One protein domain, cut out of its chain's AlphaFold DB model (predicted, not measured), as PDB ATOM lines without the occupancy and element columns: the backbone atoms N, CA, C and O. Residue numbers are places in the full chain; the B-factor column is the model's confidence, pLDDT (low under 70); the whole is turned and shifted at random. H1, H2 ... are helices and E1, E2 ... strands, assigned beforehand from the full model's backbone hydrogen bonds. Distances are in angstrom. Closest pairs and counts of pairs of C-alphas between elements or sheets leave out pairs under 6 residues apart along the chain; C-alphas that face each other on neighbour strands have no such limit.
ATOM      1  N   SER A  14     203.760 129.970 165.198       92.88
ATOM      2  CA  SER A  14     204.732 131.028 165.494       92.88
ATOM      3  C   SER A  14     204.579 131.559 166.922       92.88
ATOM      4  O   SER A  14     205.571 131.842 167.583       92.88
ATOM      5  N   VAL A  15     203.335 131.673 167.408       93.62
ATOM      6  CA  VAL A  15     203.040 132.111 168.784       93.62
ATOM      7  C   VAL A  15     203.474 131.045 169.787       93.62
ATOM      8  O   VAL A  15     204.039 131.360 170.829       93.62
ATOM      9  N   PHE A  16     203.224 129.776 169.470       93.62
ATOM     10  CA  PHE A  16     203.667 128.670 170.309       93.62
ATOM     11  C   PHE A  16     205.200 128.601 170.412       93.62
ATOM     12  O   PHE A  16     205.728 128.475 171.518       93.62
ATOM     13  N   GLU A  17     205.909 128.733 169.290       94.00
ATOM     14  CA  GLU A  17     207.376 128.756 169.261       94.00
ATOM     15  C   GLU A  17     207.937 129.930 170.073       94.00
ATOM     16  O   GLU A  17     208.846 129.745 170.882       94.00
ATOM     17  N   GLU A  18     207.338 131.121 169.961       95.62
ATOM     18  CA  GLU A  18     207.713 132.271 170.791       95.62
ATOM     19  C   GLU A  18     207.592 131.947 172.290       95.62
ATOM     20  O   GLU A  18     208.483 132.265 173.080       95.62
ATOM     21  N   TRP A  19     206.522 131.264 172.706       96.25
ATOM     22  CA  TRP A  19     206.344 130.879 174.107       96.25
ATOM     23  C   TRP A  19     207.375 129.855 174.580       96.25
ATOM     24  O   TRP A  19     207.853 129.969 175.714       96.25
ATOM     25  N   LEU A  20     207.747 128.886 173.738       94.06
ATOM     26  CA  LEU A  20     208.833 127.949 174.035       94.06
ATOM     27  C   LEU A  20     210.165 128.682 174.210       94.06
ATOM     28  O   LEU A  20     210.870 128.464 175.200       94.06
ATOM     29  N   GLU A  21     210.499 129.577 173.281       94.94
ATOM     30  CA  GLU A  21     211.727 130.365 173.336       94.94
ATOM     31  C   GLU A  21     211.784 131.245 174.589       94.94
ATOM     32  O   GLU A  21     212.817 131.291 175.263       94.94
ATOM     33  N   LEU A  22     210.682 131.910 174.945       95.38
ATOM     34  CA  LEU A  22     210.595 132.737 176.151       95.38
ATOM     35  C   LEU A  22     210.803 131.915 177.429       95.38
ATOM     36  O   LEU A  22     211.542 132.346 178.316       95.38
ATOM     37  N   GLY A  23     210.208 130.721 177.508       93.56
ATOM     38  CA  GLY A  23     210.390 129.815 178.643       93.56
ATOM     39  C   GLY A  23     211.843 129.376 178.806       93.56
ATOM     40  O   GLY A  23     212.398 129.460 179.899       93.56
ATOM     41  N   ARG A  24     212.488 128.984 177.701       92.38
ATOM     42  CA  ARG A  24     213.887 128.517 177.681       92.38
ATOM     43  C   ARG A  24     214.904 129.617 177.966       92.38
ATOM     44  O   ARG A  24     215.947 129.345 178.554       92.38
ATOM     45  N   ASN A  25     214.612 130.846 177.543       94.56
ATOM     46  CA  ASN A  25     215.482 132.005 177.748       94.56
ATOM     47  C   ASN A  25     215.202 132.746 179.066       94.56
ATOM     48  O   ASN A  25     215.868 133.742 179.372       94.56
ATOM     49  N   SER A  26     214.226 132.284 179.851       92.75
ATOM     50  CA  SER A  26     213.928 132.841 181.165       92.75
ATOM     51  C   SER A  26     215.123 132.696 182.112       92.75
ATOM     52  O   SER A  26     215.858 131.713 182.101       92.75
ATOM     53  N   LYS A  27     215.304 133.688 182.992       91.69
ATOM     54  CA  LYS A  27     216.283 133.594 184.090       91.69
ATOM     55  C   LYS A  27     215.852 132.596 185.167       91.69
ATOM     56  O   LYS A  27     216.695 132.134 185.930       91.69
ATOM     57  N   ILE A  28     214.550 132.334 185.257       90.31
ATOM     58  CA  ILE A  28     213.968 131.324 186.139       90.31
ATOM     59  C   ILE A  28     214.017 129.991 185.383       90.31
ATOM     60  O   ILE A  28     213.615 129.968 184.218       90.31
ATOM     61  N   PRO A  29     214.508 128.903 186.001       89.44
ATOM     62  CA  PRO A  29     214.702 127.621 185.334       89.44
ATOM     63  C   PRO A  29     213.381 126.850 185.201       89.44
ATOM     64  O   PRO A  29     213.211 125.779 185.777       89.44
ATOM     65  N   TYR A  30     212.433 127.400 184.444       95.00
ATOM     66  CA  TYR A  30     211.187 126.707 184.145       95.00
ATOM     67  C   TYR A  30     211.469 125.403 183.398       95.00
ATOM     68  O   TYR A  30     212.253 125.373 182.448       95.00
ATOM     69  N   ALA A  31     210.803 124.330 183.816       93.81
ATOM     70  CA  ALA A  31     210.919 123.023 183.182       93.81
ATOM     71  C   ALA A  31     209.766 122.758 182.212       93.81
ATOM     72  O   ALA A  31     209.928 121.993 181.262       93.81
ATOM     73  N   TYR A  32     208.613 123.395 182.429       95.19
ATOM     74  CA  TYR A  32     207.410 123.139 181.654       95.19
ATOM     75  C   TYR A  32     206.748 124.427 181.166       95.19
ATOM     76  O   TYR A  32     206.650 125.410 181.904       95.19
ATOM     77  N   LEU A  33     206.240 124.374 179.935       95.44
ATOM     78  CA  LEU A  33     205.290 125.328 179.372       95.44
ATOM     79  C   LEU A  33     203.896 124.703 179.405       95.44
ATOM     80  O   LEU A  33     203.670 123.627 178.853       95.44
ATOM     81  N   MET A  34     202.954 125.395 180.024       94.75
ATOM     82  CA  MET A  34     201.544 125.048 180.073       94.75
ATOM     83  C   MET A  34     200.773 125.942 179.111       94.75
ATOM     84  O   MET A  34     200.929 127.158 179.119       94.75
ATOM     85  N   ILE A  35     199.917 125.328 178.302       94.31
ATOM     86  CA  ILE A  35     198.980 126.026 177.429       94.31
ATOM     87  C   ILE A  35     197.631 126.029 178.134       94.31
ATOM     88  O   ILE A  35     196.972 124.987 178.238       94.31
ATOM     89  N   ILE A  36     197.246 127.194 178.644       93.75
ATOM     90  CA  ILE A  36     195.989 127.391 179.357       93.75
ATOM     91  C   ILE A  36     194.975 128.005 178.405       93.75
ATOM     92  O   ILE A  36     195.277 128.957 177.690       93.75
ATOM     93  N   TRP A  37     193.770 127.453 178.381       93.12
ATOM     94  CA  TRP A  37     192.617 128.083 177.763       93.12
ATOM     95  C   TRP A  37     191.867 128.899 178.803       93.12
ATOM     96  O   TRP A  37     191.405 128.349 179.806       93.12
ATOM     97  N   ASP A  38     191.733 130.192 178.539       91.12
ATOM     98  CA  ASP A  38     190.834 131.068 179.271       91.12
ATOM     99  C   ASP A  38     189.484 131.123 178.544       91.12
ATOM    100  O   ASP A  38     189.370 131.652 177.431       91.12
ATOM    101  N   GLU A  39     188.451 130.560 179.169       88.44
ATOM    102  CA  GLU A  39     187.097 130.544 178.613       88.44
ATOM    103  C   GLU A  39     186.461 131.936 178.537       88.44
ATOM    104  O   GLU A  39     185.665 132.194 177.633       88.44
ATOM    105  N   LEU A  40     186.800 132.835 179.465       88.50
ATOM    106  CA  LEU A  40     186.218 134.172 179.542       88.50
ATOM    107  C   LEU A  40     186.735 135.061 178.407       88.50
ATOM    108  O   LEU A  40     185.954 135.771 177.772       88.50
ATOM    109  N   TYR A  41     188.041 135.020 178.146       89.56
ATOM    110  CA  TYR A  41     188.675 135.796 177.077       89.56
ATOM    111  C   TYR A  41     188.729 135.054 175.736       89.56
ATOM    112  O   TYR A  41     189.092 135.658 174.722       89.56
ATOM    113  N   ALA A  42     188.355 133.771 175.714       90.00
ATOM    114  CA  ALA A  42     188.448 132.888 174.554       90.00
ATOM    115  C   ALA A  42     189.845 132.935 173.902       90.00
ATOM    116  O   ALA A  42     190.000 133.092 172.677       90.00
ATOM    117  N   ALA A  43     190.867 132.844 174.751       92.25
ATOM    118  CA  ALA A  43     192.260 133.007 174.381       92.25
ATOM    119  C   ALA A  43     193.143 131.975 175.085       92.25
ATOM    120  O   ALA A  43     192.853 131.537 176.197       92.25
ATOM    121  N   TYR A  44     194.238 131.608 174.421       94.38
ATOM    122  CA  TYR A  44     195.293 130.826 175.048       94.38
ATOM    123  C   TYR A  44     196.274 131.740 175.772       94.38
ATOM    124  O   TYR A  44     196.602 132.817 175.265       94.38
ATOM    125  N   SER A  45     196.789 131.274 176.902       94.19
ATOM    126  CA  SER A  45     197.900 131.896 177.613       94.19
ATOM    127  C   SER A  45     198.997 130.873 177.932       94.19
ATOM    128  O   SER A  45     198.695 129.705 178.207       94.19
ATOM    129  N   PRO A  46     200.274 131.295 177.885       95.38
ATOM    130  CA  PRO A  46     201.375 130.492 178.379       95.38
ATOM    131  C   PRO A  46     201.501 130.666 179.894       95.38
ATOM    132  O   PRO A  46     201.558 131.787 180.398       95.38
ATOM    133  N   GLU A  47     201.609 129.556 180.609       94.56
ATOM    134  CA  GLU A  47     202.028 129.527 182.011       94.56
ATOM    135  C   GLU A  47     203.309 128.701 182.130       94.56
ATOM    136  O   GLU A  47     203.470 127.687 181.448       94.56
ATOM    137  N   TYR A  48     204.239 129.128 182.978       95.25
ATOM    138  CA  TYR A  48     205.550 128.493 183.104       95.25
ATOM    139  C   TYR A  48     205.755 127.971 184.519       95.25
ATOM    140  O   TYR A  48     205.576 128.710 185.485       95.25
ATOM    141  N   VAL A  49     206.160 126.706 184.643       94.25
ATOM    142  CA  VAL A  49     206.352 126.069 185.952       94.25
ATOM    143  C   VAL A  49     207.658 125.287 186.021       94.25
ATOM    144  O   VAL A  49     208.160 124.764 185.022       94.25
ATOM    145  N   GLU A  50     208.232 125.226 187.219       92.56
ATOM    146  CA  GLU A  50     209.484 124.511 187.494       92.56
ATOM    147  C   GLU A  50     209.229 123.025 187.782       92.56
ATOM    148  O   GLU A  50     209.996 122.166 187.354       92.56
ATOM    149  N   ASP A  51     208.119 122.699 188.452       89.94
ATOM    150  CA  ASP A  51     207.828 121.346 188.910       89.94
ATOM    151  C   ASP A  51     206.631 120.716 188.193       89.94
ATOM    152  O   ASP A  51     205.558 121.296 188.029       89.94
ATOM    153  N   ARG A  52     206.752 119.421 187.873       86.62
ATOM    154  CA  ARG A  52     205.663 118.651 187.244       86.62
ATOM    155  C   ARG A  52     204.409 118.571 188.122       86.62
ATOM    156  O   ARG A  52     203.312 118.323 187.624       86.62
ATOM    157  N   LYS A  53     204.566 118.716 189.440       88.56
ATOM    158  CA  LYS A  53     203.447 118.706 190.395       88.56
ATOM    159  C   LYS A  53     202.530 119.909 190.197       88.56
ATOM    160  O   LYS A  53     201.327 119.765 190.389       88.56
ATOM    161  N   ASP A  54     203.071 121.036 189.747       86.88
ATOM    162  CA  ASP A  54     202.298 122.258 189.528       86.88
ATOM    163  C   ASP A  54     201.352 122.123 188.334       86.88
ATOM    164  O   ASP A  54     200.244 122.653 188.359       86.88
ATOM    165  N   LEU A  55     201.696 121.263 187.366       86.50
ATOM    166  CA  LEU A  55     200.793 120.882 186.275       86.50
ATOM    167  C   LEU A  55     199.471 120.281 186.778       86.50
ATOM    168  O   LEU A  55     198.450 120.383 186.104       86.50
ATOM    169  N   GLN A  56     199.485 119.609 187.935       84.38
ATOM    170  CA  GLN A  56     198.305 118.936 188.493       84.38
ATOM    171  C   GLN A  56     197.364 119.893 189.228       84.38
ATOM    172  O   GLN A  56     196.263 119.485 189.591       84.38
ATOM    173  N   GLN A  57     197.786 121.138 189.463       85.62
ATOM    174  CA  GLN A  57     196.961 122.145 190.131       85.62
ATOM    175  C   GLN A  57     195.880 122.716 189.203       85.62
ATOM    176  O   GLN A  57     194.906 123.290 189.683       85.62
ATOM    177  N   TYR A  58     196.032 122.533 187.889       84.25
ATOM    178  CA  TYR A  58     195.100 123.033 186.889       84.25
ATOM    179  C   TYR A  58     194.132 121.941 186.445       84.25
ATOM    180  O   TYR A  58     194.525 120.825 186.086       84.25
ATOM    181  N   THR A  59     192.850 122.292 186.408       86.56
ATOM    182  CA  THR A  59     191.813 121.449 185.820       86.56
ATOM    183  C   THR A  59     192.056 121.319 184.323       86.56
ATOM    184  O   THR A  59     192.321 122.299 183.630       86.56
ATOM    185  N   ARG A  60     191.981 120.093 183.803       87.06
ATOM    186  CA  ARG A  60     192.176 119.845 182.373       87.06
ATOM    187  C   ARG A  60     190.961 120.282 181.573       87.06
ATOM    188  O   ARG A  60     189.824 120.141 182.028       87.06
ATOM    189  N   TYR A  61     191.210 120.733 180.350       83.94
ATOM    190  CA  TYR A  61     190.157 121.048 179.396       83.94
ATOM    191  C   TYR A  61     189.194 119.860 179.229       83.94
ATOM    192  O   TYR A  61     189.617 118.718 179.041       83.94
ATOM    193  N   GLY A  62     187.892 120.124 179.380       82.06
ATOM    194  CA  GLY A  62     186.831 119.111 179.332       82.06
ATOM    195  C   GLY A  62     186.607 118.302 180.621       82.06
ATOM    196  O   GLY A  62     185.748 117.423 180.622       82.06
ATOM    197  N   GLN A  63     187.342 118.568 181.711       83.31
ATOM    198  CA  GLN A  63     187.229 117.812 182.972       83.31
ATOM    199  C   GLN A  63     186.617 118.586 184.150       83.31
ATOM    200  O   GLN A  63     186.447 118.009 185.223       83.31
ATOM    201  N   GLY A  64     186.238 119.853 183.974       77.00
ATOM    202  CA  GLY A  64     185.578 120.627 185.026       77.00
ATOM    203  C   GLY A  64     185.041 121.978 184.545       77.00
ATOM    204  O   GLY A  64     185.247 122.327 183.386       77.00
ATOM    205  N   PRO A  65     184.331 122.717 185.419       77.19
ATOM    206  CA  PRO A  65     183.699 123.999 185.103       77.19
ATOM    207  C   PRO A  65     184.624 125.214 185.319       77.19
ATOM    208  O   PRO A  65     184.132 126.333 185.448       77.19
ATOM    209  N   ASP A  66     185.936 125.001 185.452       82.75
ATOM    210  CA  ASP A  66     186.889 126.085 185.692       82.75
ATOM    211  C   ASP A  66     187.066 126.967 184.455       82.75
ATOM    212  O   ASP A  66     187.027 126.495 183.325       82.75
ATOM    213  N   HIS A  67     187.316 128.257 184.679       84.94
ATOM    214  CA  HIS A  67     187.521 129.218 183.593       84.94
ATOM    215  C   HIS A  67     188.926 129.167 182.985       84.94
ATOM    216  O   HIS A  67     189.106 129.597 181.851       84.94
ATOM    217  N   HIS A  68     189.905 128.652 183.735       88.50
ATOM    218  CA  HIS A  68     191.278 128.450 183.279       88.50
ATOM    219  C   HIS A  68     191.546 126.955 183.198       88.50
ATOM    220  O   HIS A  68     191.614 126.269 184.220       88.50
ATOM    221  N   LEU A  69     191.681 126.455 181.977       91.25
ATOM    222  CA  LEU A  69     191.741 125.028 181.705       91.25
ATOM    223  C   LEU A  69     193.075 124.661 181.068       91.25
ATOM    224  O   LEU A  69     193.479 125.245 180.068       91.25
ATOM    225  N   LEU A  70     193.746 123.649 181.609       92.19
ATOM    226  CA  LEU A  70     194.968 123.116 181.024       92.19
ATOM    227  C   LEU A  70     194.643 122.315 179.761       92.19
ATOM    228  O   LEU A  70     193.990 121.270 179.828       92.19
ATOM    229  N   VAL A  71     195.130 122.788 178.618       91.94
ATOM    230  CA  VAL A  71     194.905 122.168 177.302       91.94
ATOM    231  C   VAL A  71     196.043 121.223 176.948       91.94
ATOM    232  O   VAL A  71     195.817 120.116 176.456       91.94
ATOM    233  N   ALA A  72     197.275 121.649 177.209       91.75
ATOM    234  CA  ALA A  72     198.472 120.847 177.010       91.75
ATOM    235  C   ALA A  72     199.610 121.363 177.886       91.75
ATOM    236  O   ALA A  72     199.618 122.520 178.304       91.75
ATOM    237  N   ALA A  73     200.598 120.507 178.118       93.38
ATOM    238  CA  ALA A  73     201.857 120.905 178.725       93.38
ATOM    239  C   ALA A  73     203.028 120.304 177.945       93.38
ATOM    240  O   ALA A  73     202.934 119.174 177.454       93.38
ATOM    241  N   TYR A  74     204.124 121.048 177.860       94.19
ATOM    242  CA  TYR A  74     205.343 120.695 177.142       94.19
ATOM    243  C   TYR A  74     206.544 120.800 178.067       94.19
ATOM    244  O   TYR A  74     206.613 121.702 178.897       94.19
ATOM    245  N   ASP A  75     207.484 119.876 177.918       93.31
ATOM    246  CA  ASP A  75     208.797 119.961 178.548       93.31
ATOM    247  C   ASP A  75     209.676 120.936 177.750       93.31
ATOM    248  O   ASP A  75     209.845 120.773 176.543       93.31
ATOM    249  N   LEU A  76     210.215 121.962 178.409       93.38
ATOM    250  CA  LEU A  76     211.016 123.009 177.766       93.38
ATOM    251  C   LEU A  76     212.416 122.534 177.350       93.38
ATOM    252  O   LEU A  76     213.062 123.191 176.532       93.38
ATOM    253  N   TYR A  77     212.902 121.415 177.893       88.69
ATOM    254  CA  TYR A  77     214.210 120.857 177.554       88.69
ATOM    255  C   TYR A  77     214.136 119.888 176.379       88.69
ATOM    256  O   TYR A  77     215.032 119.892 175.534       88.69
ATOM    257  N   SER A  78     213.105 119.039 176.333       88.75
ATOM    258  CA  SER A  78     212.921 118.065 175.248       88.75
ATOM    259  C   SER A  78     211.930 118.495 174.170       88.75
ATOM    260  O   SER A  78     211.814 117.789 173.173       88.75
ATOM    261  N   GLU A  79     211.207 119.602 174.368       85.56
ATOM    262  CA  GLU A  79     210.145 120.112 173.479       85.56
ATOM    263  C   GLU A  79     209.017 119.088 173.240       85.56
ATOM    264  O   GLU A  79     208.236 119.167 172.291       85.56
ATOM    265  N   THR A  80     208.899 118.096 174.124       87.50
ATOM    266  CA  THR A  80     207.904 117.031 174.015       87.50
ATOM    267  C   THR A  80     206.657 117.363 174.820       87.50
ATOM    268  O   THR A  80     206.719 117.897 175.928       87.50
ATOM    269  N   ARG A  81     205.498 116.983 174.284       89.62
ATOM    270  CA  ARG A  81     204.222 117.081 174.994       89.62
ATOM    271  C   ARG A  81     204.166 116.056 176.131       89.62
ATOM    272  O   ARG A  81     204.388 114.866 175.903       89.62
ATOM    273  N   VAL A  82     203.840 116.507 177.343       88.50
ATOM    274  CA  VAL A  82     203.774 115.673 178.559       88.50
ATOM    275  C   VAL A  82     202.349 115.403 179.057       88.50
ATOM    276  O   VAL A  82     202.165 114.493 179.873       88.50
TER     277      VAL A  82
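This is residues 14 to 82 of the 83 residues of an uncharacterized protein of Belliella baltica (strain DSM 15883 / CIP 108006 / LMG 21964 / BA134) (UniProt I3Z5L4). A small, strongly twisted sheet, E2, E1, E3 in order and all antiparallel, has helix H1 slantwise over one face and short H2 on the opposite face. The printed part has 69 residues, in chain order H1, E1, E2, H2, E3, class mixed. It is compact, with a radius of gyration of the C-alphas of 11.8 A and spans of 33 by 26 by 19 A.

Start at inner strand E1, residues 32 to 38. It forms a hairpin with E2, residues 43 to 49; N 34 and O 47, 2.7 A apart, are within hydrogen-bond range. Beside E3, residues 68 to 75, find N 35 and O 72 at 2.8 A. H1, residues 14 to 24, has a height over the sheet of 9.2 A; its closest C-alphas to E1 are Gly 23 and Leu 33, 6.8 A. Every O i to N i+4 pair in H1 is within hydrogen-bond range; H2, residues 54 to 57, is too short for one. E2, H2 and E3 make a split strand-helix-strand unit, E1 between its strands, with a right-handed crossover.

Find C-alpha 14 at (204.732, 131.028, 165.494); H1 runs 15.4 A. E1 spans 18.5 A, E2 19.5 A. E3 bends by 61 degrees at residue 71 and ends at (208.797, 119.961, 178.548).

The C-alphas farthest apart, Lys 27 and Pro 65, are 34.0 A apart. The printed part has no cut and no long link, and no printed residue is under 70 in pLDDT.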